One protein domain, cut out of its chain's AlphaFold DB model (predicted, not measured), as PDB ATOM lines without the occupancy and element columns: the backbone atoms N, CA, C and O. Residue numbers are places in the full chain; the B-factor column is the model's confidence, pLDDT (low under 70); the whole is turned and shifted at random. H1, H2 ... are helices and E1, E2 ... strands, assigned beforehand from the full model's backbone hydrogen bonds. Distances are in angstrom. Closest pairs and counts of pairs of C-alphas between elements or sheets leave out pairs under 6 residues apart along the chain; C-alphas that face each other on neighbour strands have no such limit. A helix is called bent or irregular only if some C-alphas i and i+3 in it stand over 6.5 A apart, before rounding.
ATOM      1  N   ILE A  56      -5.816  12.170   5.846       74.69
ATOM      2  CA  ILE A  56      -5.603  12.024   7.280       74.69
ATOM      3  C   ILE A  56      -6.391  13.155   7.920       74.69
ATOM      4  O   ILE A  56      -6.058  14.324   7.723       74.69
ATOM      5  N   ALA A  57      -7.422  12.798   8.680       74.69
ATOM      6  CA  ALA A  57      -8.151  13.725   9.525       74.69
ATOM      7  C   ALA A  57      -7.646  13.583  10.958       74.69
ATOM      8  O   ALA A  57      -7.599  12.494  11.524       74.69
ATOM      9  N   THR A  58      -7.228  14.697  11.527       66.50
ATOM     10  CA  THR A  58      -6.731  14.773  12.890       66.50
ATOM     11  C   THR A  58      -7.661  15.650  13.695       66.50
ATOM     12  O   THR A  58      -7.962  16.767  13.277       66.50
ATOM     13  N   VAL A  59      -8.095  15.152  14.848       65.94
ATOM     14  CA  VAL A  59      -9.067  15.845  15.686       65.94
ATOM     15  C   VAL A  59      -8.393  16.429  16.907       65.94
ATOM     16  O   VAL A  59      -7.641  15.754  17.608       65.94
ATOM     17  N   GLU A  60      -8.728  17.676  17.192       64.56
ATOM     18  CA  GLU A  60      -8.442  18.306  18.463       64.56
ATOM     19  C   GLU A  60      -9.710  18.971  18.990       64.56
ATOM     20  O   GLU A  60     -10.226  19.913  18.393       64.56
ATOM     21  N   SER A  61     -10.222  18.508  20.131       59.53
ATOM     22  CA  SER A  61     -11.256  19.247  20.848       59.53
ATOM     23  C   SER A  61     -10.594  20.409  21.587       59.53
ATOM     24  O   SER A  61      -9.853  20.197  22.554       59.53
ATOM     25  N   ARG A  62     -10.857  21.638  21.151       52.44
ATOM     26  CA  ARG A  62     -10.442  22.853  21.853       52.44
ATOM     27  C   ARG A  62     -11.680  23.524  22.446       52.44
ATOM     28  O   ARG A  62     -12.769  23.437  21.888       52.44
ATOM     29  N   PRO A  63     -11.584  24.220  23.579       47.59
ATOM     30  CA  PRO A  63     -12.608  25.211  23.885       47.59
ATOM     31  C   PRO A  63     -12.643  26.267  22.775       47.59
ATOM     32  O   PRO A  63     -11.634  26.520  22.121       47.59
ATOM     33  N   ALA A  64     -13.774  26.957  22.612       43.59
ATOM     34  CA  ALA A  64     -13.905  28.117  21.714       43.59
ATOM     35  C   ALA A  64     -13.017  29.330  22.106       43.59
ATOM     36  O   ALA A  64     -13.182  30.440  21.605       43.59
ATOM     37  N   SER A  65     -12.113  29.137  23.061       46.88
ATOM     38  CA  SER A  65     -11.249  30.117  23.700       46.88
ATOM     39  C   SER A  65      -9.880  29.489  23.962       46.88
ATOM     40  O   SER A  65      -9.746  28.271  23.976       46.88
ATOM     41  N   ASN A  66      -8.850  30.294  24.221       40.28
ATOM     42  CA  ASN A  66      -7.460  29.848  24.459       40.28
ATOM     43  C   ASN A  66      -7.276  29.183  25.840       40.28
ATOM     44  O   ASN A  66      -6.281  29.403  26.532       40.28
ATOM     45  N   LEU A  67      -8.307  28.508  26.327       42.28
ATOM     46  CA  LEU A  67      -8.530  28.240  27.735       42.28
ATOM     47  C   LEU A  67      -8.721  26.746  27.963       42.28
ATOM     48  O   LEU A  67      -8.547  25.940  27.061       42.28
ATOM     49  N   THR A  68      -8.963  26.337  29.201       40.12
ATOM     50  CA  THR A  68      -9.232  24.932  29.527       40.12
ATOM     51  C   THR A  68     -10.537  24.499  28.849       40.12
ATOM     52  O   THR A  68     -11.490  25.285  28.889       40.12
ATOM     53  N   PRO A  69     -10.612  23.310  28.208       45.69
ATOM     54  CA  PRO A  69     -11.840  22.839  27.579       45.69
ATOM     55  C   PRO A  69     -12.968  22.920  28.596       45.69
ATOM     56  O   PRO A  69     -12.823  22.452  29.728       45.69
ATOM     57  N   LEU A  70     -14.062  23.572  28.204       58.31
ATOM     58  CA  LEU A  70     -15.249  23.674  29.034       58.31
ATOM     59  C   LEU A  70     -15.876  22.277  29.084       58.31
ATOM     60  O   LEU A  70     -16.710  21.907  28.263       58.31
ATOM     61  N   THR A  71     -15.388  21.462  29.999       66.50
ATOM     62  CA  THR A  71     -15.791  20.076  30.192       66.50
ATOM     63  C   THR A  71     -16.901  20.029  31.231       66.50
ATOM     64  O   THR A  71     -17.027  20.894  32.103       66.50
ATOM     65  N   VAL A  72     -17.767  19.036  31.094       77.69
ATOM     66  CA  VAL A  72     -18.678  18.628  32.160       77.69
ATOM     67  C   VAL A  72     -18.253  17.245  32.615       77.69
ATOM     68  O   VAL A  72     -17.855  16.424  31.791       77.69
ATOM     69  N   VAL A  73     -18.319  16.983  33.916       84.75
ATOM     70  CA  VAL A  73     -18.113  15.629  34.430       84.75
ATOM     71  C   VAL A  73     -19.486  15.006  34.596       84.75
ATOM     72  O   VAL A  73     -20.256  15.442  35.454       84.75
ATOM     73  N   VAL A  74     -19.807  14.039  33.742       88.69
ATOM     74  CA  VAL A  74     -21.070  13.302  33.824       88.69
ATOM     75  C   VAL A  74     -20.974  12.242  34.918       88.69
ATOM     76  O   VAL A  74     -19.916  11.644  35.131       88.69
ATOM     77  N   ASP A  75     -22.082  12.030  35.618       90.38
ATOM     78  CA  ASP A  75     -22.252  11.018  36.658       90.38
ATOM     79  C   ASP A  75     -22.457   9.635  36.031       90.38
ATOM     80  O   ASP A  75     -23.536   9.046  36.078       90.38
ATOM     81  N   ASP A  76     -21.419   9.173  35.345       86.50
ATOM     82  CA  ASP A  76     -21.294   7.802  34.861       86.50
ATOM     83  C   ASP A  76     -20.596   6.935  35.929       86.50
ATOM     84  O   ASP A  76     -20.167   7.443  36.973       86.50
ATOM     85  N   ASP A  77     -20.462   5.631  35.687       83.12
ATOM     86  CA  ASP A  77     -19.699   4.732  36.560       83.12
ATOM     87  C   ASP A  77     -18.540   4.054  35.799       83.12
ATOM     88  O   ASP A  77     -18.764   3.079  35.078       83.12
ATOM     89  N   PRO A  78     -17.291   4.549  35.929       85.31
ATOM     90  CA  PRO A  78     -16.871   5.691  36.744       85.31
ATOM     91  C   PRO A  78     -17.235   7.048  36.106       85.31
ATOM     92  O   PRO A  78     -17.367   7.136  34.882       85.31
ATOM     93  N   PRO A  79     -17.311   8.138  36.896       85.44
ATOM     94  CA  PRO A  79     -17.541   9.476  36.361       85.44
ATOM     95  C   PRO A  79     -16.494   9.853  35.316       85.44
ATOM     96  O   PRO A  79     -15.321   9.495  35.444       85.44
ATOM     97  N   ARG A  80     -16.898  10.603  34.290       82.25
ATOM     98  CA  ARG A  80     -16.031  10.901  33.141       82.25
ATOM     99  C   ARG A  80     -16.243  12.303  32.592       82.25
ATOM    100  O   ARG A  80     -17.334  12.861  32.673       82.25
ATOM    101  N   GLU A  81     -15.180  12.871  32.038       77.44
ATOM    102  CA  GLU A  81     -15.205  14.181  31.386       77.44
ATOM    103  C   GLU A  81     -15.817  14.063  29.985       77.44
ATOM    104  O   GLU A  81     -15.505  13.140  29.236       77.44
ATOM    105  N   VAL A  82     -16.696  15.006  29.641       73.81
ATOM    106  CA  VAL A  82     -17.382  15.088  28.346       73.81
ATOM    107  C   VAL A  82     -17.299  16.509  27.806       73.81
ATOM    108  O   VAL A  82     -17.358  17.493  28.553       73.81
ATOM    109  N   VAL A  83     -17.175  16.616  26.485       72.56
ATOM    110  CA  VAL A  83     -17.190  17.888  25.767       72.56
ATOM    111  C   VAL A  83     -18.598  18.493  25.823       72.56
ATOM    112  O   VAL A  83     -19.598  17.840  25.522       72.56
ATOM    113  N   ARG A  84     -18.710  19.765  26.214       70.06
ATOM    114  CA  ARG A  84     -19.997  20.479  26.219       70.06
ATOM    115  C   ARG A  84     -20.244  21.212  24.897       70.06
ATOM    116  O   ARG A  84     -19.303  21.566  24.193       70.06
ATOM    117  N   SER A  85     -21.497  21.585  24.645       62.19
ATOM    118  CA  SER A  85     -21.965  22.334  23.459       62.19
ATOM    119  C   SER A  85     -21.380  23.738  23.201       62.19
ATOM    120  O   SER A  85     -21.893  24.473  22.368       62.19
ATOM    121  N   SER A  86     -20.356  24.163  23.935       58.41
ATOM    122  CA  SER A  86     -19.635  25.427  23.715       58.41
ATOM    123  C   SER A  86     -18.156  25.203  23.381       58.41
ATOM    124  O   SER A  86     -17.361  26.143  23.412       58.41
ATOM    125  N   SER A  87     -17.773  23.953  23.140       66.75
ATOM    126  CA  SER A  87     -16.445  23.562  22.678       66.75
ATOM    127  C   SER A  87     -16.418  23.466  21.155       66.75
ATOM    128  O   SER A  87     -17.463  23.376  20.517       66.75
ATOM    129  N   VAL A  88     -15.220  23.490  20.584       71.31
ATOM    130  CA  VAL A  88     -14.955  23.423  19.147       71.31
ATOM    131  C   VAL A  88     -14.176  22.144  18.851       71.31
ATOM    132  O   VAL A  88     -13.210  21.828  19.544       71.31
ATOM    133  N   TYR A  89     -14.571  21.414  17.814       78.06
ATOM    134  CA  TYR A  89     -13.750  20.340  17.261       78.06
ATOM    135  C   TYR A  89     -12.947  20.896  16.090       78.06
ATOM    136  O   TYR A  89     -13.508  21.169  15.032       78.06
ATOM    137  N   SER A  90     -11.641  21.072  16.285       78.19
ATOM    138  CA  SER A  90     -10.705  21.427  15.223       78.19
ATOM    139  C   SER A  90     -10.310  20.166  14.466       78.19
ATOM    140  O   SER A  90      -9.601  19.307  14.992       78.19
ATOM    141  N   ILE A  91     -10.762  20.061  13.223       80.81
ATOM    142  CA  ILE A  91     -10.477  18.951  12.323       80.81
ATOM    143  C   ILE A  91      -9.453  19.426  11.310       80.81
ATOM    144  O   ILE A  91      -9.758  20.183  10.391       80.81
ATOM    145  N   LEU A  92      -8.218  18.987  11.484       77.19
ATOM    146  CA  LEU A  92      -7.164  19.244  10.526       77.19
ATOM    147  C   LEU A  92      -7.114  18.098   9.515       77.19
ATOM    148  O   LEU A  92      -6.870  16.949   9.882       77.19
ATOM    149  N   VAL A  93      -7.271  18.433   8.243       82.88
ATOM    150  CA  VAL A  93      -7.270  17.495   7.127       82.88
ATOM    151  C   VAL A  93      -6.070  17.758   6.227       82.88
ATOM    152  O   VAL A  93      -5.772  18.894   5.863       82.88
ATOM    153  N   GLN A  94      -5.374  16.690   5.858       80.00
ATOM    154  CA  GLN A  94      -4.276  16.720   4.894       80.00
ATOM    155  C   GLN A  94      -4.334  15.484   4.001       80.00
ATOM    156  O   GLN A  94      -4.858  14.446   4.416       80.00
ATOM    157  N   ALA A  95      -3.766  15.566   2.800       78.69
ATOM    158  CA  ALA A  95      -3.630  14.378   1.968       78.69
ATOM    159  C   ALA A  95      -2.507  13.479   2.505       78.69
ATOM    160  O   ALA A  95      -1.429  13.947   2.876       78.69
ATOM    161  N   ARG A  96      -2.752  12.168   2.513       81.25
ATOM    162  CA  ARG A  96      -1.717  11.137   2.689       81.25
ATOM    163  C   ARG A  96      -0.971  10.867   1.385       81.25
ATOM    164  O   ARG A  96       0.139  10.344   1.391       81.25
ATOM    165  N   THR A  97      -1.610  11.191   0.267       77.31
ATOM    166  CA  THR A  97      -1.123  10.935  -1.083       77.31
ATOM    167  C   THR A  97      -0.231  12.063  -1.590       77.31
ATOM    168  O   THR A  97      -0.277  13.193  -1.107       77.31
ATOM    169  N   THR A  98       0.555  11.770  -2.626       81.19
ATOM    170  CA  THR A  98       1.262  12.795  -3.413       81.19
ATOM    171  C   THR A  98       0.318  13.608  -4.300       81.19
ATOM    172  O   THR A  98       0.660  14.709  -4.720       81.19
ATOM    173  N   TRP A  99      -0.877  13.079  -4.570       87.94
ATOM    174  CA  TRP A  99      -1.938  13.748  -5.313       87.94
ATOM    175  C   TRP A  99      -2.750  14.662  -4.407       87.94
ATOM    176  O   TRP A  99      -2.978  14.340  -3.239       87.94
ATOM    177  N   ALA A 100      -3.214  15.776  -4.968       89.44
ATOM    178  CA  ALA A 100      -4.206  16.609  -4.313       89.44
ATOM    179  C   ALA A 100      -5.535  15.849  -4.189       89.44
ATOM    180  O   ALA A 100      -5.934  15.112  -5.095       89.44
ATOM    181  N   VAL A 101      -6.220  16.056  -3.070       93.38
ATOM    182  CA  VAL A 101      -7.523  15.462  -2.773       93.38
ATOM    183  C   VAL A 101      -8.553  16.574  -2.701       93.38
ATOM    184  O   VAL A 101      -8.379  17.543  -1.961       93.38
ATOM    185  N   THR A 102      -9.647  16.425  -3.443       96.94
ATOM    186  CA  THR A 102     -10.795  17.325  -3.340       96.94
ATOM    187  C   THR A 102     -11.748  16.798  -2.281       96.94
ATOM    188  O   THR A 102     -12.339  15.728  -2.439       96.94
ATOM    189  N   LEU A 103     -11.928  17.565  -1.216       95.62
ATOM    190  CA  LEU A 103     -12.982  17.362  -0.236       95.62
ATOM    191  C   LEU A 103     -14.268  17.956  -0.818       95.62
ATOM    192  O   LEU A 103     -14.293  19.115  -1.226       95.62
ATOM    193  N   ARG A 104     -15.328  17.155  -0.908       96.44
ATOM    194  CA  ARG A 104     -16.565  17.494  -1.628       96.44
ATOM    195  C   ARG A 104     -17.701  17.917  -0.718       96.44
ATOM    196  O   ARG A 104     -18.531  18.716  -1.130       96.44
ATOM    197  N   ALA A 105     -17.769  17.318   0.461       94.31
ATOM    198  CA  ALA A 105     -18.812  17.565   1.436       94.31
ATOM    199  C   ALA A 105     -18.356  17.074   2.806       94.31
ATOM    200  O   ALA A 105     -17.470  16.224   2.919       94.31
ATOM    201  N   MET A 106     -19.022  17.577   3.834       94.69
ATOM    202  CA  MET A 106     -18.850  17.146   5.209       94.69
ATOM    203  C   MET A 106     -20.222  17.040   5.864       94.69
ATOM    204  O   MET A 106     -21.084  17.890   5.636       94.69
ATOM    205  N   ARG A 107     -20.447  15.991   6.654       94.44
ATOM    206  CA  ARG A 107     -21.716  15.763   7.355       94.44
ATOM    207  C   ARG A 107     -21.478  15.208   8.750       94.44
ATOM    208  O   ARG A 107     -20.587  14.392   8.953       94.44
ATOM    209  N   ALA A 108     -22.289  15.646   9.706       94.38
ATOM    210  CA  ALA A 108     -22.330  15.044  11.030       94.38
ATOM    211  C   ALA A 108     -23.368  13.915  11.035       94.38
ATOM    212  O   ALA A 108     -24.509  14.115  10.620       94.38
ATOM    213  N   VAL A 109     -22.971  12.736  11.504       93.00
ATOM    214  CA  VAL A 109     -23.813  11.538  11.556       93.00
ATOM    215  C   VAL A 109     -23.984  11.127  13.007       93.00
ATOM    216  O   VAL A 109     -23.006  10.855  13.700       93.00
ATOM    217  N   VAL A 110     -25.231  11.091  13.479       94.88
ATOM    218  CA  VAL A 110     -25.538  10.651  14.844       94.88
ATOM    219  C   VAL A 110     -25.592   9.136  14.899       94.88
ATOM    220  O   VAL A 110     -26.326   8.506  14.145       94.88
ATOM    221  N   VAL A 111     -24.833   8.580  15.836       93.94
ATOM    222  CA  VAL A 111     -24.810   7.153  16.161       93.94
ATOM    223  C   VAL A 111     -25.830   6.850  17.252       93.94
ATOM    224  O   VAL A 111     -26.568   5.874  17.163       93.94
ATOM    225  N   GLU A 112     -25.901   7.707  18.272       91.06
ATOM    226  CA  GLU A 112     -26.794   7.521  19.412       91.06
ATOM    227  C   GLU A 112     -27.269   8.869  19.965       91.06
ATOM    228  O   GLU A 112     -26.512   9.840  20.045       91.06
ATOM    229  N   ARG A 113     -28.535   8.906  20.394       94.69
ATOM    230  CA  ARG A 113     -29.074   9.948  21.272       94.69
ATOM    231  C   ARG A 113     -29.523   9.301  22.568       94.69
ATOM    232  O   ARG A 113     -30.335   8.376  22.542       94.69
ATOM    233  N   ARG A 114     -29.044   9.816  23.696       93.06
ATOM    234  CA  ARG A 114     -29.463   9.364  25.024       93.06
ATOM    235  C   ARG A 114     -29.964  10.520  25.874       93.06
ATOM    236  O   ARG A 114     -29.595  11.678  25.671       93.06
ATOM    237  N   ARG A 115     -30.771  10.182  26.884       93.62
ATOM    238  CA  ARG A 115     -31.120  11.148  27.931       93.62
ATOM    239  C   ARG A 115     -29.836  11.590  28.643       93.62
ATOM    240  O   ARG A 115     -29.050  10.713  29.003       93.62
ATOM    241  N   PRO A 116     -29.626  12.897  28.866       92.81
ATOM    242  CA  PRO A 116     -28.435  13.369  29.556       92.81
ATOM    243  C   PRO A 116     -28.349  12.793  30.968       92.81
ATOM    244  O   PRO A 116     -29.337  12.794  31.707       92.81
ATOM    245  N   LEU A 117     -27.164  12.312  31.331       91.44
ATOM    246  CA  LEU A 117     -26.854  11.939  32.709       91.44
ATOM    247  C   LEU A 117     -26.738  13.192  33.586       91.44
ATOM    248  O   LEU A 117     -26.386  14.252  33.069       91.44
ATOM    249  N   PRO A 118     -26.970  13.094  34.907       91.38
ATOM    250  CA  PRO A 118     -26.583  14.160  35.820       91.38
ATOM    251  C   PRO A 118     -25.108  14.534  35.621       91.38
ATOM    252  O   PRO A 118     -24.283  13.672  35.328       91.38
ATOM    253  N   ALA A 119     -24.758  15.809  35.756       88.12
ATOM    254  CA  ALA A 119     -23.392  16.269  35.561       88.12
ATOM    255  C   ALA A 119     -23.029  17.426  36.495       88.12
ATOM    256  O   ALA A 119     -23.871  18.226  36.914       88.12
ATOM    257  N   CYS A 120     -21.732  17.548  36.769       82.75
ATOM    258  CA  CYS A 120     -21.145  18.694  37.452       82.75
ATOM    259  C   CYS A 120     -20.423  19.595  36.438       82.75
ATOM    260  O   CYS A 120     -19.674  19.133  35.573       82.75
ATOM    261  N   ILE A 121     -20.667  20.903  36.549       73.94
ATOM    262  CA  ILE A 121     -20.038  21.929  35.711       73.94
ATOM    263  C   ILE A 121     -18.630  22.212  36.243       73.94
ATOM    264  O   ILE A 121     -18.450  22.434  37.441       73.94
ATOM    265  N   GLN A 122     -17.638  22.250  35.354       59.84
ATOM    266  CA  GLN A 122     -16.334  22.837  35.664       59.84
ATOM    267  C   GLN A 122     -16.321  24.330  35.309       59.84
ATOM    268  O   GLN A 122     -17.010  24.742  34.367       59.84
ATOM    269  N   PRO A 123     -15.576  25.161  36.062       49.09
ATOM    270  CA  PRO A 123     -15.608  26.603  35.874       49.09
ATOM    271  C   PRO A 123     -15.187  26.994  34.459       49.09
ATOM    272  O   PRO A 123     -14.157  26.514  33.971       49.09
ATOM    273  N   PRO A 124     -15.922  27.911  33.810       48.06
ATOM    274  CA  PRO A 124     -15.447  28.496  32.582       48.06
ATOM    275  C   PRO A 124     -14.223  29.366  32.847       48.06
ATOM    276  O   PRO A 124     -14.166  30.134  33.807       48.06
ATOM    277  N   ARG A 125     -13.247  29.292  31.948       40.91
ATOM    278  CA  ARG A 125     -12.272  30.365  31.769       40.91
ATOM    279  C   ARG A 125     -12.668  31.092  30.475       40.91
ATOM    280  O   ARG A 125     -12.951  30.434  29.474       40.91
ATOM    281  N   PHE A 126     -12.744  32.427  30.504       37.66
ATOM    282  CA  PHE A 126     -13.294  33.270  29.423       37.66
ATOM    283  C   PHE A 126     -12.237  33.934  28.520       37.66
ATOM    284  O   PHE A 126     -11.247  34.460  29.025       37.66
ATOM    285  N   GLY A 127     -12.493  33.966  27.202       38.25
ATOM    286  CA  GLY A 127     -11.761  34.771  26.206       38.25
ATOM    287  C   GLY A 127     -11.863  34.211  24.779       38.25
ATOM    288  O   GLY A 127     -11.220  33.218  24.485       38.25
ATOM    289  N   ALA A 128     -12.661  34.804  23.887       39.75
ATOM    290  CA  ALA A 128     -12.902  34.255  22.543       39.75
ATOM    291  C   ALA A 128     -11.797  34.616  21.529       39.75
ATOM    292  O   ALA A 128     -11.373  35.770  21.462       39.75
ATOM    293  N   ILE A 129     -11.403  33.654  20.689       43.81
ATOM    294  CA  ILE A 129     -10.798  33.902  19.370       43.81
ATOM    295  C   ILE A 129     -11.730  33.265  18.338       43.81
ATOM    296  O   ILE A 129     -12.220  32.161  18.564       43.81
ATOM    297  N   LEU A 130     -11.995  33.955  17.224       47.69
ATOM    298  CA  LEU A 130     -12.732  33.367  16.105       47.69
ATOM    299  C   LEU A 130     -11.845  32.301  15.430       47.69
ATOM    300  O   LEU A 130     -10.749  32.647  14.980       47.69
ATOM    301  N   PRO A 131     -12.267  31.029  15.373       55.28
ATOM    302  CA  PRO A 131     -11.504  29.995  14.690       55.28
ATOM    303  C   PRO A 131     -11.559  30.158  13.155       55.28
ATOM    304  O   PRO A 131     -12.537  30.702  12.638       55.28
ATOM    305  N   PRO A 132     -10.539  29.699  12.409       54.28
ATOM    306  CA  PRO A 132     -10.569  29.667  10.946       54.28
ATOM    307  C   PRO A 132     -11.645  28.702  10.409       54.28
ATOM    308  O   PRO A 132     -11.807  27.598  10.918       54.28
ATOM    309  N   ARG A 133     -12.360  29.107   9.347       64.12
ATOM    310  CA  ARG A 133     -13.400  28.320   8.642       64.12
ATOM    311  C   ARG A 133     -14.416  27.618   9.573       64.12
ATOM    312  O   ARG A 133     -14.468  26.384   9.618       64.12
ATOM    313  N   PRO A 134     -15.241  28.377  10.313       79.12
ATOM    314  CA  PRO A 134     -16.168  27.790  11.270       79.12
ATOM    315  C   PRO A 134     -17.402  27.167  10.601       79.12
ATOM    316  O   PRO A 134     -18.028  27.764   9.720       79.12
ATOM    317  N   PHE A 135     -17.794  25.991  11.088       86.69
ATOM    318  CA  PHE A 135     -19.050  25.312  10.771       86.69
ATOM    319  C   PHE A 135     -19.889  25.174  12.036       86.69
ATOM    320  O   PHE A 135     -19.379  24.758  13.071       86.69
ATOM    321  N   THR A 136     -21.190  25.443  11.969       87.69
ATOM    322  CA  THR A 136     -22.114  25.031  13.033       87.69
ATOM    323  C   THR A 136     -22.678  23.654  12.725       87.69
ATOM    324  O   THR A 136     -23.025  23.372  11.580       87.69
ATOM    325  N   ALA A 137     -22.778  22.795  13.738       90.69
ATOM    326  CA  ALA A 137     -23.437  21.497  13.628       90.69
ATOM    327  C   ALA A 137     -24.637  21.458  14.580       90.69
ATOM    328  O   ALA A 137     -24.456  21.356  15.791       90.69
ATOM    329  N   ASP A 138     -25.850  21.573  14.045       91.44
ATOM    330  CA  ASP A 138     -27.094  21.515  14.819       91.44
ATOM    331  C   ASP A 138     -27.578  20.063  14.952       91.44
ATOM    332  O   ASP A 138     -28.100  19.478  14.000       91.44
ATOM    333  N   PHE A 139     -27.412  19.490  16.145       94.00
ATOM    334  CA  PHE A 139     -27.799  18.113  16.462       94.00
ATOM    335  C   PHE A 139     -29.241  17.963  16.961       94.00
ATOM    336  O   PHE A 139     -29.708  16.827  17.117       94.00
ATOM    337  N   ASP A 140     -29.953  19.073  17.187       92.06
ATOM    338  CA  ASP A 140     -31.382  19.046  17.519       92.06
ATOM    339  C   ASP A 140     -32.245  18.770  16.270       92.06
ATOM    340  O   ASP A 140     -33.431  18.449  16.392       92.06
ATOM    341  N   THR A 141     -31.651  18.867  15.075       92.19
ATOM    342  CA  THR A 141     -32.244  18.441  13.798       92.19
ATOM    343  C   THR A 141     -31.907  16.985  13.457       92.19
ATOM    344  O   THR A 141     -30.901  16.434  13.914       92.19
ATOM    345  N   ASP A 142     -32.767  16.346  12.657       89.44
ATOM    346  CA  ASP A 142     -32.564  14.981  12.162       89.44
ATOM    347  C   ASP A 142     -32.856  14.898  10.646       89.44
ATOM    348  O   ASP A 142     -34.011  15.089  10.249       89.44
ATOM    349  N   PRO A 143     -31.841  14.667   9.785       92.06
ATOM    350  CA  PRO A 143     -30.418  14.528  10.123       92.06
ATOM    351  C   PRO A 143     -29.813  15.842  10.661       92.06
ATOM    352  O   PRO A 143     -30.371  16.911  10.394       92.06
ATOM    353  N   PRO A 144     -28.675  15.793  11.383       94.69
ATOM    354  CA  PRO A 144     -27.997  16.997  11.850       94.69
ATOM    355  C   PRO A 144     -27.655  17.946  10.708       94.69
ATOM    356  O   PRO A 144     -27.193  17.531   9.640       94.69
ATOM    357  N   ARG A 145     -27.815  19.242  10.957       93.25
ATOM    358  CA  ARG A 145     -27.533  20.277   9.969       93.25
ATOM    359  C   ARG A 145     -26.155  20.880  10.201       93.25
ATOM    360  O   ARG A 145     -25.951  21.634  11.151       93.25
ATOM    361  N   LEU A 146     -25.233  20.598   9.286       92.56
ATOM    362  CA  LEU A 146     -23.926  21.244   9.225       92.56
ATOM    363  C   LEU A 146     -24.004  22.489   8.327       92.56
ATOM    364  O   LEU A 146     -24.474  22.395   7.196       92.56
ATOM    365  N   THR A 147     -23.596  23.658   8.824       90.00
ATOM    366  CA  THR A 147     -23.662  24.933   8.085       90.00
ATOM    367  C   THR A 147     -22.316  25.645   8.128       90.00
ATOM    368  O   THR A 147     -21.833  25.973   9.211       90.00
ATOM    369  N   ALA A 148     -21.729  25.921   6.962       88.94
ATOM    370  CA  ALA A 148     -20.567  26.798   6.849       88.94
ATOM    371  C   ALA A 148     -20.954  28.238   7.212       88.94
ATOM    372  O   ALA A 148     -21.961  28.753   6.723       88.94
ATOM    373  N   LEU A 149     -20.163  28.903   8.055       80.88
ATOM    374  CA  LEU A 149     -20.362  30.327   8.359       80.88
ATOM    375  C   LEU A 149     -19.602  31.251   7.398       80.88
ATOM    376  O   LEU A 149     -19.899  32.441   7.328       80.88
ATOM    377  N   GLU A 150     -18.626  30.705   6.674       82.12
ATOM    378  CA  GLU A 150     -17.806  31.431   5.705       82.12
ATOM    379  C   GLU A 150     -17.773  30.676   4.367       82.12
ATOM    380  O   GLU A 150     -18.764  30.651   3.643       82.12
ATOM    381  N   ALA A 151     -16.636  30.060   4.029       82.56
ATOM    382  CA  ALA A 151     -16.487  29.245   2.834       82.56
ATOM    383  C   ALA A 151     -17.102  27.859   3.050       82.56
ATOM    384  O   ALA A 151     -16.849  27.222   4.073       82.56
ATOM    385  N   ASP A 152     -17.856  27.397   2.057       89.88
ATOM    386  CA  ASP A 152     -18.386  26.038   1.999       89.88
ATOM    387  C   ASP A 152     -17.618  25.201   0.964       89.88
ATOM    388  O   ASP A 152     -16.820  25.725   0.184       89.88
ATOM    389  N   PHE A 153     -17.855  23.892   0.978       90.12
ATOM    390  CA  PHE A 153     -17.242  22.930   0.073       90.12
ATOM    391  C   PHE A 153     -17.483  23.270  -1.410       90.12
ATOM    392  O   PHE A 153     -18.528  23.823  -1.768       90.12
ATOM    393  N   PRO A 154     -16.556  22.877  -2.306       94.94
ATOM    394  CA  PRO A 154     -15.412  21.986  -2.075       94.94
ATOM    395  C   PRO A 154     -14.141  22.677  -1.553       94.94
ATOM    396  O   PRO A 154     -13.926  23.866  -1.765       94.94
ATOM    397  N   PHE A 155     -13.253  21.881  -0.949       91.25
ATOM    398  CA  PHE A 155     -11.890  22.277  -0.568       91.25
ATOM    399  C   PHE A 155     -10.856  21.336  -1.185       91.25
ATOM    400  O   PHE A 155     -11.180  20.203  -1.538       91.25
ATOM    401  N   THR A 156      -9.603  21.776  -1.276       91.44
ATOM    402  CA  THR A 156      -8.500  20.956  -1.790       91.44
ATOM    403  C   THR A 156      -7.399  20.868  -0.749       91.44
ATOM    404  O   THR A 156      -6.975  21.886  -0.213       91.44
ATOM    405  N   VAL A 157      -6.926  19.652  -0.486       85.88
ATOM    406  CA  VAL A 157      -5.782  19.391   0.395       85.88
ATOM    407  C   VAL A 157      -4.693  18.642  -0.359       85.88
ATOM    408  O   VAL A 157      -4.960  17.882  -1.291       85.88
ATOM    409  N   SER A 158      -3.452  18.820   0.070       83.19
ATOM    410  CA  SER A 158      -2.296  18.048  -0.379       83.19
ATOM    411  C   SER A 158      -1.450  17.629   0.825       83.19
ATOM    412  O   SER A 158      -1.836  17.828   1.980       83.19
ATOM    413  N   SER A 159      -0.296  17.012   0.579       76.38
ATOM    414  CA  SER A 159       0.658  16.678   1.643       76.38
ATOM    415  C   SER A 159       1.320  17.920   2.261       76.38
ATOM    416  O   SER A 159       1.879  17.842   3.358       76.38
ATOM    417  N   THR A 160       1.255  19.072   1.584       69.88
ATOM    418  CA  THR A 160       1.834  20.346   2.039       69.88
ATOM    419  C   THR A 160       0.791  21.413   2.347       69.88
ATOM    420  O   THR A 160       1.042  22.280   3.183       69.88
ATOM    421  N   GLU A 161      -0.369  21.350   1.698       78.94
ATOM    422  CA  GLU A 161      -1.488  22.266   1.906       78.94
ATOM    423  C   GLU A 161      -2.562  21.559   2.728       78.94
ATOM    424  O   GLU A 161      -3.188  20.599   2.279       78.94
ATOM    425  N   VAL A 162      -2.730  22.017   3.962       81.81
ATOM    426  CA  VAL A 162      -3.675  21.450   4.924       81.81
ATOM    427  C   VAL A 162      -4.892  22.354   5.037       81.81
ATOM    428  O   VAL A 162      -4.758  23.574   4.949       81.81
ATOM    429  N   GLU A 163      -6.048  21.767   5.314       82.44
ATOM    430  CA  GLU A 163      -7.257  22.513   5.657       82.44
ATOM    431  C   GLU A 163      -7.631  22.246   7.115       82.44
ATOM    432  O   GLU A 163      -7.460  21.138   7.623       82.44
ATOM    433  N   GLN A 164      -8.108  23.277   7.809       81.69
ATOM    434  CA  GLN A 164      -8.655  23.157   9.159       81.69
ATOM    435  C   GLN A 164     -10.135  23.525   9.112       81.69
ATOM    436  O   GLN A 164     -10.486  24.593   8.615       81.69
ATOM    437  N   PHE A 165     -10.977  22.647   9.652       82.81
ATOM    438  CA  PHE A 165     -12.400  22.880   9.851       82.81
ATOM    439  C   PHE A 165     -12.687  22.938  11.340       82.81
ATOM    440  O   PHE A 165     -12.391  21.990  12.063       82.81
ATOM    441  N   ASP A 166     -13.277  24.032  11.794       83.38
ATOM    442  CA  ASP A 166     -13.652  24.189  13.190       83.38
ATOM    443  C   ASP A 166     -15.156  23.974  13.340       83.38
ATOM    444  O   ASP A 166     -15.967  24.769  12.869       83.38
ATOM    445  N   ILE A 167     -15.536  22.865  13.974       85.50
ATOM    446  CA  ILE A 167     -16.933  22.476  14.160       85.50
ATOM    447  C   ILE A 167     -17.417  22.992  15.509       85.50
ATOM    448  O   ILE A 167     -16.856  22.651  16.549       85.50
ATOM    449  N   LEU A 168     -18.485  23.785  15.486       84.62
ATOM    450  CA  LEU A 168     -19.214  24.301  16.639       84.62
ATOM    451  C   LEU A 168     -20.502  23.486  16.815       84.62
ATOM    452  O   LEU A 168     -21.546  23.843  16.255       84.62
ATOM    453  N   PRO A 169     -20.448  22.368  17.548       86.31
ATOM    454  CA  PRO A 169     -21.601  21.518  17.766       86.31
ATOM    455  C   PRO A 169     -22.586  22.150  18.756       86.31
ATOM    456  O   PRO A 169     -22.226  22.617  19.837       86.31
ATOM    457  N   GLN A 170     -23.858  22.141  18.380       86.69
ATOM    458  CA  GLN A 170     -24.969  22.707  19.128       86.69
ATOM    459  C   GLN A 170     -25.990  21.613  19.413       86.69
ATOM    460  O   GLN A 170     -26.432  20.903  18.514       86.69
ATOM    461  N   VAL A 171     -26.358  21.483  20.685       89.94
ATOM    462  CA  VAL A 171     -27.390  20.551  21.140       89.94
ATOM    463  C   VAL A 171     -28.053  21.108  22.391       89.94
ATOM    464  O   VAL A 171     -27.374  21.675  23.258       89.94
ATOM    465  N   THR A 172     -29.375  20.980  22.497       88.75
ATOM    466  CA  THR A 172     -30.127  21.587  23.607       88.75
ATOM    467  C   THR A 172     -30.821  20.594  24.526       88.75
ATOM    468  O   THR A 172     -31.169  20.985  25.643       88.75
ATOM    469  N   LYS A 173     -31.027  19.346  24.091       89.31
ATOM    470  CA  LYS A 173     -31.871  18.377  24.815       89.31
ATOM    471  C   LYS A 173     -31.176  17.065  25.132       89.31
ATOM    472  O   LYS A 173     -31.184  16.655  26.287       89.31
ATOM    473  N   ASP A 174     -30.604  16.431  24.119       92.81
ATOM    474  CA  ASP A 174     -30.077  15.076  24.234       92.81
ATOM    475  C   ASP A 174     -28.558  15.088  24.338       92.81
ATOM    476  O   ASP A 174     -27.882  15.993  23.852       92.81
ATOM    477  N   GLN A 175     -28.015  14.069  24.991       92.31
ATOM    478  CA  GLN A 175     -26.598  13.764  24.894       92.31
ATOM    479  C   GLN A 175     -26.389  12.936  23.631       92.31
ATOM    480  O   GLN A 175     -27.087  11.942  23.418       92.31
ATOM    481  N   VAL A 176     -25.479  13.387  22.772       93.75
ATOM    482  CA  VAL A 176     -25.371  12.893  21.397       93.75
ATOM    483  C   VAL A 176     -23.988  12.317  21.153       93.75
ATOM    484  O   VAL A 176     -22.980  12.950  21.470       93.75
ATOM    485  N   PHE A 177     -23.967  11.133  20.546       90.31
ATOM    486  CA  PHE A 177     -22.767  10.459  20.068       90.31
ATOM    487  C   PHE A 177     -22.751  10.489  18.549       90.31
ATOM    488  O   PHE A 177     -23.751  10.133  17.917       90.31
ATOM    489  N   TRP A 178     -21.652  10.932  17.950       92.62
ATOM    490  CA  TRP A 178     -21.630  11.240  16.526       92.62
ATOM    491  C   TRP A 178     -20.253  11.072  15.881       92.62
ATOM    492  O   TRP A 178     -19.222  11.128  16.542       92.62
ATOM    493  N   PHE A 179     -20.253  10.894  14.563       88.69
ATOM    494  CA  PHE A 179     -19.066  10.962  13.718       88.69
ATOM    495  C   PHE A 179     -19.189  12.115  12.729       88.69
ATOM    496  O   PHE A 179     -20.289  12.533  12.362       88.69
ATOM    497  N   LEU A 180     -18.049  12.598  12.257       92.75
ATOM    498  CA  LEU A 180     -17.972  13.491  11.116       92.75
ATOM    499  C   LEU A 180     -17.542  12.683   9.893       92.75
ATOM    500  O   LEU A 180     -16.494  12.048   9.897       92.75
ATOM    501  N   GLU A 181     -18.342  12.709   8.841       93.69
ATOM    502  CA  GLU A 181     -18.028  12.064   7.574       93.69
ATOM    503  C   GLU A 181     -17.588  13.115   6.556       93.69
ATOM    504  O   GLU A 181     -18.288  14.108   6.346       93.69
ATOM    505  N   ILE A 182     -16.434  12.898   5.923       94.25
ATOM    506  CA  ILE A 182     -15.863  13.781   4.901       94.25
ATOM    507  C   ILE A 182     -15.819  13.030   3.577       94.25
ATOM    508  O   ILE A 182     -15.077  12.060   3.428       94.25
ATOM    509  N   ASP A 183     -16.581  13.500   2.595       95.69
ATOM    510  CA  ASP A 183     -16.569  12.932   1.254       95.69
ATOM    511  C   ASP A 183     -15.394  13.483   0.458       95.69
ATOM    512  O   ASP A 183     -15.209  14.696   0.357       95.69
ATOM    513  N   TRP A 184     -14.651  12.608  -0.207       95.50
ATOM    514  CA  TRP A 184     -13.470  12.994  -0.973       95.50
ATOM    515  C   TRP A 184     -13.482  12.424  -2.389       95.50
ATOM    516  O   TRP A 184     -14.216  11.491  -2.726       95.50
ATOM    517  N   THR A 185     -12.691  13.045  -3.257       94.75
ATOM    518  CA  THR A 185     -12.286  12.521  -4.561       94.75
ATOM    519  C   THR A 185     -10.778  12.659  -4.687       94.75
ATOM    520  O   THR A 185     -10.227  13.726  -4.424       94.75
ATOM    521  N   CYS A 186     -10.120  11.581  -5.094       93.50
ATOM    522  CA  CYS A 186      -8.693  11.543  -5.368       93.50
ATOM    523  C   CYS A 186      -8.493  10.773  -6.673       93.50
ATOM    524  O   CYS A 186      -8.742   9.569  -6.720       93.50
ATOM    525  N   GLN A 187      -8.058  11.470  -7.727       90.31
ATOM    526  CA  GLN A 187      -8.044  10.939  -9.096       90.31
ATOM    527  C   GLN A 187      -9.442  10.426  -9.509       90.31
ATOM    528  O   GLN A 187     -10.420  11.162  -9.390       90.31
ATOM    529  N   GLU A 188      -9.550   9.178  -9.975       87.94
ATOM    530  CA  GLU A 188     -10.818   8.533 -10.346       87.94
ATOM    531  C   GLU A 188     -11.574   7.955  -9.138       87.94
ATOM    532  O   GLU A 188     -12.757   7.623  -9.238       87.94
ATOM    533  N   ASN A 189     -10.924   7.885  -7.972       89.69
ATOM    534  CA  ASN A 189     -11.486   7.277  -6.774       89.69
ATOM    535  C   ASN A 189     -12.298   8.276  -5.951       89.69
ATOM    536  O   ASN A 189     -11.974   9.462  -5.837       89.69
ATOM    537  N   ARG A 190     -13.352   7.761  -5.319       93.56
ATOM    538  CA  ARG A 190     -14.254   8.494  -4.431       93.56
ATOM    539  C   ARG A 190     -14.507   7.672  -3.184       93.56
ATOM    540  O   ARG A 190     -14.646   6.459  -3.273       93.56
ATOM    541  N   GLY A 191     -14.661   8.350  -2.059       91.75
ATOM    542  CA  GLY A 191     -15.011   7.702  -0.806       91.75
ATOM    543  C   GLY A 191     -15.411   8.703   0.260       91.75
ATOM    544  O   GLY A 191     -15.621   9.889  -0.029       91.75
ATOM    545  N   THR A 192     -15.517   8.186   1.476       92.31
ATOM    546  CA  THR A 192     -15.878   8.930   2.674       92.31
ATOM    547  C   THR A 192     -14.938   8.514   3.795       92.31
ATOM    548  O   THR A 192     -14.771   7.326   4.055       92.31
ATOM    549  N   THR A 193     -14.352   9.492   4.471       87.75
ATOM    550  CA  THR A 193     -13.566   9.282   5.688       87.75
ATOM    551  C   THR A 193     -14.434   9.558   6.900       87.75
ATOM    552  O   THR A 193     -15.047  10.622   6.987       87.75
ATOM    553  N   VAL A 194     -14.462   8.619   7.842       85.69
ATOM    554  CA  VAL A 194     -15.158   8.764   9.125       85.69
ATOM    555  C   VAL A 194     -14.172   9.287  10.163       85.69
ATOM    556  O   VAL A 194     -13.088   8.734  10.342       85.69
ATOM    557  N   VAL A 195     -14.552  10.353  10.854       81.56
ATOM    558  CA  VAL A 195     -13.732  11.052  11.841       81.56
ATOM    559  C   VAL A 195     -14.470  11.063  13.178       81.56
ATOM    560  O   VAL A 195     -15.632  11.462  13.257       81.56
ATOM    561  N   GLY A 196     -13.787  10.614  14.226       74.94
ATOM    562  CA  GLY A 196     -14.283  10.526  15.597       74.94
ATOM    563  C   GLY A 196     -13.140  10.681  16.595       74.94
ATOM    564  O   GLY A 196     -12.005  10.985  16.212       74.94
ATOM    565  N   ASP A 197     -13.429  10.435  17.869       69.19
ATOM    566  CA  ASP A 197     -12.382  10.208  18.860       69.19
ATOM    567  C   ASP A 197     -11.648   8.887  18.545       69.19
ATOM    568  O   ASP A 197     -12.181   8.027  17.834       69.19
ATOM    569  N   PRO A 198     -10.407   8.684  19.025       62.09
ATOM    570  CA  PRO A 198      -9.662   7.458  18.748       62.09
ATOM    571  C   PRO A 198     -10.448   6.194  19.137       62.09
ATOM    572  O   PRO A 198     -10.581   5.861  20.312       62.09
ATOM    573  N   GLY A 199     -10.969   5.485  18.130       60.50
ATOM    574  CA  GLY A 199     -11.769   4.270  18.298       60.50
ATOM    575  C   GLY A 199     -13.219   4.479  18.760       60.50
ATOM    576  O   GLY A 199     -13.883   3.487  19.053       60.50
ATOM    577  N   ALA A 200     -13.724   5.717  18.827       74.69
ATOM    578  CA  ALA A 200     -15.050   6.024  19.373       74.69
ATOM    579  C   ALA A 200     -15.731   7.218  18.669       74.69
ATOM    580  O   ALA A 200     -15.053   8.078  18.107       74.69
ATOM    581  N   PRO A 201     -17.074   7.309  18.683       80.88
ATOM    582  CA  PRO A 201     -17.757   8.533  18.275       80.88
ATOM    583  C   PRO A 201     -17.410   9.686  19.218       80.88
ATOM    584  O   PRO A 201     -17.161   9.478  20.404       80.88
ATOM    585  N   PHE A 202     -17.467  10.906  18.695       83.81
ATOM    586  CA  PHE A 202     -17.491  12.098  19.529       83.81
ATOM    587  C   PHE A 202     -18.703  12.082  20.440       83.81
ATOM    588  O   PHE A 202     -19.771  11.599  20.061       83.81
ATOM    589  N   GLU A 203     -18.570  12.722  21.594       87.31
ATOM    590  CA  GLU A 203     -19.676  12.922  22.514       87.31
ATOM    591  C   GLU A 203     -19.870  14.393  22.850       87.31
ATOM    592  O   GLU A 203     -18.935  15.081  23.257       87.31
ATOM    593  N   ILE A 204     -21.116  14.855  22.743       86.25
ATOM    594  CA  ILE A 204     -21.517  16.196  23.151       86.25
ATOM    595  C   ILE A 204     -22.615  16.157  24.214       86.25
ATOM    596  O   ILE A 204     -23.642  15.490  24.069       86.25
ATOM    597  N   TYR A 205     -22.410  16.938  25.277       89.75
ATOM    598  CA  TYR A 205     -23.377  17.128  26.353       89.75
ATOM    599  C   TYR A 205     -24.164  18.455  26.217       89.75
ATOM    600  O   TYR A 205     -23.548  19.521  26.059       89.75
ATOM    601  N   PRO A 206     -25.509  18.443  26.360       89.81
ATOM    602  CA  PRO A 206     -26.350  19.632  26.248       89.81
ATOM    603  C   PRO A 206     -26.325  20.444  27.548       89.81
ATOM    604  O   PRO A 206     -27.222  20.348  28.377       89.81
ATOM    605  N   ALA A 207     -25.320  21.299  27.745       80.88
ATOM    606  CA  ALA A 207     -25.143  22.034  29.008       80.88
ATOM    607  C   ALA A 207     -26.373  22.857  29.451       80.88
ATOM    608  O   ALA A 207     -26.551  23.102  30.644       80.88
ATOM    609  N   ARG A 208     -27.250  23.248  28.513       82.81
ATOM    610  CA  ARG A 208     -28.513  23.941  28.805       82.81
ATOM    611  C   ARG A 208     -29.423  23.150  29.749       82.81
ATOM    612  O   ARG A 208     -30.137  23.769  30.525       82.81
ATOM    613  N   VAL A 209     -29.385  21.816  29.724       89.25
ATOM    614  CA  VAL A 209     -30.259  20.978  30.566       89.25
ATOM    615  C   VAL A 209     -29.892  21.021  32.046       89.25
ATOM    616  O   VAL A 209     -30.672  20.559  32.870       89.25
ATOM    617  N   LEU A 210     -28.725  21.569  32.401       87.50
ATOM    618  CA  LEU A 210     -28.281  21.735  33.790       87.50
ATOM    619  C   LEU A 210     -28.961  22.914  34.492       87.50
ATOM    620  O   LEU A 210     -28.765  23.109  35.693       87.50
ATOM    621  N   ARG A 211     -29.747  23.703  33.755       85.06
ATOM    622  CA  ARG A 211     -30.565  24.781  34.298       85.06
ATOM    623  C   ARG A 211     -32.019  24.617  33.859       85.06
ATOM    624  O   ARG A 211     -32.290  24.103  32.773       85.06
ATOM    625  N   ASP A 212     -32.951  25.010  34.717       87.19
ATOM    626  CA  ASP A 212     -34.366  25.120  34.362       87.19
ATOM    627  C   ASP A 212     -34.619  26.344  33.454       87.19
ATOM    628  O   ASP A 212     -33.686  27.003  32.982       87.19
ATOM    629  N   ARG A 213     -35.889  26.632  33.140       85.00
ATOM    630  CA  ARG A 213     -36.232  27.768  32.266       85.00
ATOM    631  C   ARG A 213     -35.964  29.113  32.938       85.00
ATOM    632  O   ARG A 213     -35.740  30.100  32.245       85.00
ATOM    633  N   GLU A 214     -35.994  29.129  34.262       85.69
ATOM    634  CA  GLU A 214     -35.814  30.278  35.134       85.69
ATOM    635  C   GLU A 214     -34.326  30.534  35.457       85.69
ATOM    636  O   GLU A 214     -33.976  31.601  35.956       85.69
ATOM    637  N   GLY A 215     -33.440  29.593  35.113       80.44
ATOM    638  CA  GLY A 215     -31.990  29.675  35.280       80.44
ATOM    639  C   GLY A 215     -31.446  28.990  36.539       80.44
ATOM    640  O   GLY A 215     -30.224  28.992  36.741       80.44
ATOM    641  N   HIS A 216     -32.296  28.377  37.365       83.25
ATOM    642  CA  HIS A 216     -31.874  27.630  38.551       83.25
ATOM    643  C   HIS A 216     -31.281  26.269  38.169       83.25
ATOM    644  O   HIS A 216     -31.588  25.750  37.095       83.25
ATOM    645  N   PRO A 217     -30.438  25.661  39.024       84.25
ATOM    646  CA  PRO A 217     -29.961  24.297  38.815       84.25
ATOM    647  C   PRO A 217     -31.120  23.313  38.600       84.25
ATOM    648  O   PRO A 217     -32.057  23.263  39.395       84.25
ATOM    649  N   SER A 218     -31.051  22.524  37.530       88.94
ATOM    650  CA  SER A 218     -32.023  21.456  37.278       88.94
ATOM    651  C   SER A 218     -31.681  20.193  38.090       88.94
ATOM    652  O   SER A 218     -30.570  20.088  38.613       88.94
ATOM    653  N   PRO A 219     -32.557  19.171  38.133       90.12
ATOM    654  CA  PRO A 219     -32.224  17.870  38.727       90.12
ATOM    655  C   PRO A 219     -31.035  17.147  38.071       90.12
ATOM    656  O   PRO A 219     -30.494  16.214  38.655       90.12
ATOM    657  N   LEU A 220     -30.636  17.549  36.857       90.31
ATOM    658  CA  LEU A 220     -29.448  17.027  36.176       90.31
ATOM    659  C   LEU A 220     -28.167  17.749  36.611       90.31
ATOM    660  O   LEU A 220     -27.076  17.303  36.280       90.31
ATOM    661  N   ASN A 221     -28.266  18.859  37.336       88.00
ATOM    662  CA  ASN A 221     -27.110  19.500  37.938       88.00
ATOM    663  C   ASN A 221     -26.801  18.828  39.278       88.00
ATOM    664  O   ASN A 221     -27.619  18.860  40.195       88.00
ATOM    665  N   SER A 222     -25.597  18.274  39.427       85.06
ATOM    666  CA  SER A 222     -25.138  17.618  40.664       85.06
ATOM    667  C   SER A 222     -24.898  18.576  41.851       85.06
ATOM    668  O   SER A 222     -24.153  18.245  42.770       85.06
ATOM    669  N   GLY A 223     -25.474  19.780  41.830       73.38
ATOM    670  CA  GLY A 223     -25.351  20.808  42.868       73.38
ATOM    671  C   GLY A 223     -24.136  21.726  42.717       73.38
ATOM    672  O   GLY A 223     -23.980  22.664  43.494       73.38
ATOM    673  N   CYS A 224     -23.283  21.492  41.716       74.81
ATOM    674  CA  CYS A 224     -22.185  22.390  41.378       74.81
ATOM    675  C   CYS A 224     -22.744  23.601  40.617       74.81
ATOM    676  O   CYS A 224     -23.033  23.505  39.419       74.81
ATOM    677  N   ASP A 225     -22.894  24.742  41.287       69.44
ATOM    678  CA  ASP A 225     -23.144  25.993  40.577       69.44
ATOM    679  C   ASP A 225     -21.839  26.594  40.027       69.44
ATOM    680  O   ASP A 225     -20.726  26.231  40.416       69.44
ATOM    681  N   GLU A 226     -21.978  27.498  39.058       64.19
ATOM    682  CA  GLU A 226     -20.831  28.147  38.418       64.19
ATOM    683  C   GLU A 226     -20.002  28.979  39.410       64.19
ATOM    684  O   GLU A 226     -18.788  29.073  39.241       64.19
ATOM    685  N   ALA A 227     -20.616  29.535  40.459       64.12
ATOM    686  CA  ALA A 227     -19.922  30.353  41.450       64.12
ATOM    687  C   ALA A 227     -19.003  29.501  42.341       64.12
ATOM    688  O   ALA A 227     -17.848  29.861  42.570       64.12
ATOM    689  N   LEU A 228     -19.480  28.339  42.783       66.06
ATOM    690  CA  LEU A 228     -18.711  27.353  43.531       66.06
ATOM    691  C   LEU A 228     -17.602  26.771  42.651       66.06
ATOM    692  O   LEU A 228     -16.436  26.770  43.055       66.06
ATOM    693  N   ALA A 229     -17.939  26.398  41.413       61.81
ATOM    694  CA  ALA A 229     -16.983  25.895  40.436       61.81
ATOM    695  C   ALA A 229     -15.838  26.896  40.195       61.81
ATOM    696  O   ALA A 229     -14.679  26.493  40.114       61.81
ATOM    697  N   MET A 230     -16.118  28.208  40.143       61.56
ATOM    698  CA  MET A 230     -15.100  29.259  39.959       61.56
ATOM    699  C   MET A 230     -14.058  29.324  41.080       61.56
ATOM    700  O   MET A 230     -12.935  29.766  40.839       61.56
ATOM    701  N   THR A 231     -14.392  28.856  42.283       63.50
ATOM    702  CA  THR A 231     -13.446  28.759  43.407       63.50
ATOM    703  C   THR A 231     -12.636  27.458  43.403       63.50
ATOM    704  O   THR A 231     -11.751  27.279  44.237       63.50
ATOM    705  N   GLY A 232     -12.927  26.540  42.474       63.69
ATOM    706  CA  GLY A 232     -12.395  25.175  42.471       63.69
ATOM    707  C   GLY A 232     -13.031  24.263  43.525       63.69
ATOM    708  O   GLY A 232     -12.610  23.115  43.665       63.69
ATOM    709  N   ALA A 233     -14.029  24.753  44.265       70.56
ATOM    710  CA  ALA A 233     -14.798  23.956  45.206       70.56
ATOM    711  C   ALA A 233     -15.899  23.168  44.486       70.56
ATOM    712  O   ALA A 233     -16.427  23.575  43.451       70.56
ATOM    713  N   HIS A 234     -16.256  22.030  45.071       78.56
ATOM    714  CA  HIS A 234     -17.289  21.138  44.569       78.56
ATOM    715  C   HIS A 234     -18.140  20.628  45.734       78.56
ATOM    716  O   HIS A 234     -17.649  20.495  46.855       78.56
ATOM    717  N   VAL A 235     -19.421  20.360  45.467       84.19
ATOM    718  CA  VAL A 235     -20.311  19.735  46.454       84.19
ATOM    719  C   VAL A 235     -19.816  18.313  46.747       84.19
ATOM    720  O   VAL A 235     -19.468  17.605  45.797       84.19
ATOM    721  N   PRO A 236     -19.803  17.875  48.020       86.00
ATOM    722  CA  PRO A 236     -19.423  16.513  48.371       86.00
ATOM    723  C   PRO A 236     -20.231  15.456  47.609       86.00
ATOM    724  O   PRO A 236     -21.454  15.545  47.508       86.00
ATOM    725  N   GLY A 237     -19.545  14.444  47.091       84.19
ATOM    726  CA  GLY A 237     -20.116  13.342  46.323       84.19
ATOM    727  C   GLY A 237     -20.413  13.666  44.860       84.19
ATOM    728  O   GLY A 237     -20.869  12.776  44.140       84.19
ATOM    729  N   CYS A 238     -20.152  14.890  44.387       88.12
ATOM    730  CA  CYS A 238     -20.407  15.221  42.989       88.12
ATOM    731  C   CYS A 238     -19.480  14.428  42.039       88.12
ATOM    732  O   CYS A 238     -18.386  14.004  42.437       88.12
ATOM    733  N   PRO A 239     -19.867  14.267  40.760       87.25
ATOM    734  CA  PRO A 239     -19.083  13.529  39.768       87.25
ATOM    735  C   PRO A 239     -17.624  13.986  39.662       87.25
ATOM    736  O   PRO A 239     -16.725  13.152  39.581       87.25
ATOM    737  N   THR A 240     -17.364  15.296  39.731       83.69
ATOM    738  CA  THR A 240     -16.000  15.843  39.674       83.69
ATOM    739  C   THR A 240     -15.164  15.438  40.885       83.69
ATOM    740  O   THR A 240     -14.016  15.029  40.723       83.69
ATOM    741  N   GLU A 241     -15.716  15.512  42.101       84.56
ATOM    742  CA  GLU A 241     -14.993  15.100  43.309       84.56
ATOM    743  C   GLU A 241     -14.704  13.594  43.283       84.56
ATOM    744  O   GLU A 241     -13.572  13.174  43.538       84.56
ATOM    745  N   ARG A 242     -15.695  12.783  42.888       88.00
ATOM    746  CA  ARG A 242     -15.536  11.333  42.709       88.00
ATOM    747  C   ARG A 242     -14.457  11.006  41.679       88.00
ATOM    748  O   ARG A 242     -13.593  10.176  41.957       88.00
ATOM    749  N   LEU A 243     -14.449  11.683  40.529       81.69
ATOM    750  CA  LEU A 243     -13.417  11.512  39.502       81.69
ATOM    751  C   LEU A 243     -12.024  11.865  40.037       81.69
ATOM    752  O   LEU A 243     -11.075  11.111  39.835       81.69
ATOM    753  N   VAL A 244     -11.889  12.983  40.755       79.19
ATOM    754  CA  VAL A 244     -10.620  13.382  41.385       79.19
ATOM    755  C   VAL A 244     -10.165  12.348  42.418       79.19
ATOM    756  O   VAL A 244      -8.980  12.016  42.463       79.19
ATOM    757  N   ALA A 245     -11.077  11.804  43.223       81.62
ATOM    758  CA  ALA A 245     -10.768  10.761  44.196       81.62
ATOM    759  C   ALA A 245     -10.299   9.462  43.519       81.62
ATOM    760  O   ALA A 245      -9.257   8.926  43.894       81.62
ATOM    761  N   LEU A 246     -10.997   9.003  42.474       81.38
ATOM    762  CA  LEU A 246     -10.605   7.832  41.678       81.38
ATOM    763  C   LEU A 246      -9.237   8.023  41.018       81.38
ATOM    764  O   LEU A 246      -8.400   7.121  41.041       81.38
ATOM    765  N   ARG A 247      -8.982   9.224  40.492       77.06
ATOM    766  CA  ARG A 247      -7.688   9.633  39.939       77.06
ATOM    767  C   ARG A 247      -6.577   9.629  40.984       77.06
ATOM    768  O   ARG A 247      -5.455   9.238  40.677       77.06
ATOM    769  N   ARG A 248      -6.840  10.060  42.221       75.81
ATOM    770  CA  ARG A 248      -5.869   9.982  43.330       75.81
ATOM    771  C   ARG A 248      -5.611   8.543  43.773       75.81
ATOM    772  O   ARG A 248      -4.492   8.226  44.154       75.81
ATOM    773  N   ALA A 249      -6.629   7.689  43.702       79.06
ATOM    774  CA  ALA A 249      -6.530   6.269  44.018       79.06
ATOM    775  C   ALA A 249      -5.897   5.428  42.891       79.06
ATOM    776  O   ALA A 249      -5.676   4.236  43.082       79.06
ATOM    777  N   GLY A 250      -5.630   6.016  41.717       70.00
ATOM    778  CA  GLY A 250      -5.109   5.305  40.543       70.00
ATOM    779  C   GLY A 250      -6.133   4.410  39.834       70.00
ATOM    780  O   GLY A 250      -5.765   3.676  38.924       70.00
ATOM    781  N   ALA A 251      -7.411   4.469  40.225       69.88
ATOM    782  CA  ALA A 251      -8.492   3.682  39.628       69.88
ATOM    783  C   ALA A 251      -8.939   4.230  38.261       69.88
ATOM    784  O   ALA A 251      -9.403   3.480  37.408       69.88
ATOM    785  N   VAL A 252      -8.775   5.538  38.050       63.84
ATOM    786  CA  VAL A 252      -8.882   6.185  36.738       63.84
ATOM    787  C   VAL A 252      -7.524   6.812  36.443       63.84
ATOM    788  O   VAL A 252      -7.026   7.551  37.300       63.84
ATOM    789  N   PRO A 253      -6.910   6.561  35.272       54.72
ATOM    790  CA  PRO A 253      -5.655   7.200  34.915       54.72
ATOM    791  C   PRO A 253      -5.793   8.717  35.032       54.72
ATOM    792  O   PRO A 253      -6.692   9.333  34.450       54.72
ATOM    793  N   GLN A 254      -4.905   9.341  35.803       55.31
ATOM    794  CA  GLN A 254      -4.675  10.762  35.601       55.31
ATOM    795  C   GLN A 254      -4.028  10.922  34.226       55.31
ATOM    796  O   GLN A 254      -3.226  10.065  33.849       55.31
ATOM    797  N   PRO A 255      -4.334  11.992  33.475       56.50
ATOM    798  CA  PRO A 255      -3.475  12.384  32.371       56.50
ATOM    799  C   PRO A 255      -2.094  12.710  32.958       56.50
ATOM    800  O   PRO A 255      -1.858  13.826  33.415       56.50
TER     801      PRO A 255
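AT A GLANCE: This is residues 56 to 255 of the 318 residues of an uncharacterized protein of Streptomyces murinus (UniProt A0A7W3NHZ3). Look for a flattened, nearly closed barrel of two twisted walls, E1 E4 E10 E7 E8 on one side and E5 E11 E12 E13 on the other, whose edges come near each other at E5 and E8 and at E1 and E12. At one end the bent strand E5 pairs with short E9; at the other end a small patch of E3, E2 and E6 bears the short helices, with H3 across E2 and E3. The printed part has 200 residues with thirteen named strands, E1 to E13, followed by three named helices, H1 to H3, and its class is mostly strand. One sheet is mixed, in the order E1 E4 E10 E7 E8; the other is branched, with E11 having three neighbours. The whole is compact, with a radius of gyration of the C-alphas of 18.5 A, and its outline is only just elongated, spanning 59 by 39 by 32 A.

IN THESE COORDINATES: Find C-alpha 56 at (-5.603, 12.024, 7.280); from there E1 runs through residues 56 to 63, 22.3 A. Next come E2, residues 71 to 74, E3, residues 80 to 84, and E4, residues 87 to 95, 26.0 A. E5, residues 101 to 114, begins at (-7.523, 15.462, -2.773), is 35.9 A long and bends by 60 degrees at residue 104. Read on through E6, residues 119 to 121, E7, residues 134 to 138, E8, residues 145 to 148, and E9, residues 155 to 157. E10, residues 163 to 170, measures 22.3 A, E11, residues 175 to 186, 35.2 A, and E12, residues 189 to 195, 19.1 A. E13, residues 202 to 205, H1, residues 207 to 210, and H2, residues 226 to 230, lead to H3, residues 239 to 248, 14.1 A, which ends at (-5.869, 9.982, 43.330).

HOW THE PARTS SIT: Start in the branched, strongly twisted sheet at E11. E5 lies on one side of it, antiparallel, with N 109 and O 179 at 2.8 A; E12 and E13 lie on the other side, both antiparallel, with N 182 and O 193 at 2.9 A and N 178 and O 202 at 2.9 A. E11 and E12 form a hairpin. E9 is antiparallel to E5, with N 103 and O 155 at 2.8 A. E13 is parallel to E3, with N 205 and O 83 at 3.0 A. E2 is antiparallel to E3, its hairpin partner, with N 72 and O 82 at 3.0 A, and to E6, with N 73 and O 120 at 3.0 A. E3 runs on into E4 at 85 degrees, across a break of 2 residues, into the other strongly twisted sheet. There E4 is antiparallel to E1, with N 58 and O 92 at 2.8 A, and to E10, with N 91 and O 165 at 2.8 A. E10 and E7 are parallel, with N 135 and O 166 at 2.8 A; E7 and E8 form a hairpin, with N 136 and O 147 at 2.9 A. Between the sheets, the closest C-alphas of E5 and E8 are those of Arg 107 and Leu 146, 6.2 A, and of E1 and E12 those of Ala 57 and Val 195, 6.6 A. H3 is on the branched sheet at a height of 10.1 A, over E2 and E3; on the local plane it runs across the strands, at 78 degrees to E2. The closest C-alphas of H3 and E2 are those of Thr 240 and Val 73, 5.7 A. H1 is on the opposite face, over none of the strands, and H2 only grazes the sheet. In H2 and H3 every O i to N i+4 pair is within hydrogen-bond range; H1 is too short for such a pair.

THE WHOLE: The two C-alphas farthest apart, those of Glu 188 and Pro 236, are 59.9 A from each other. The printed part has no cut. The long links are E6 to E7 and H1 to H2. Mean pLDDT of the printed part is 79.2; 46 residues are under 70, among them 58 to 71, 122 to 133 and 225 to 232.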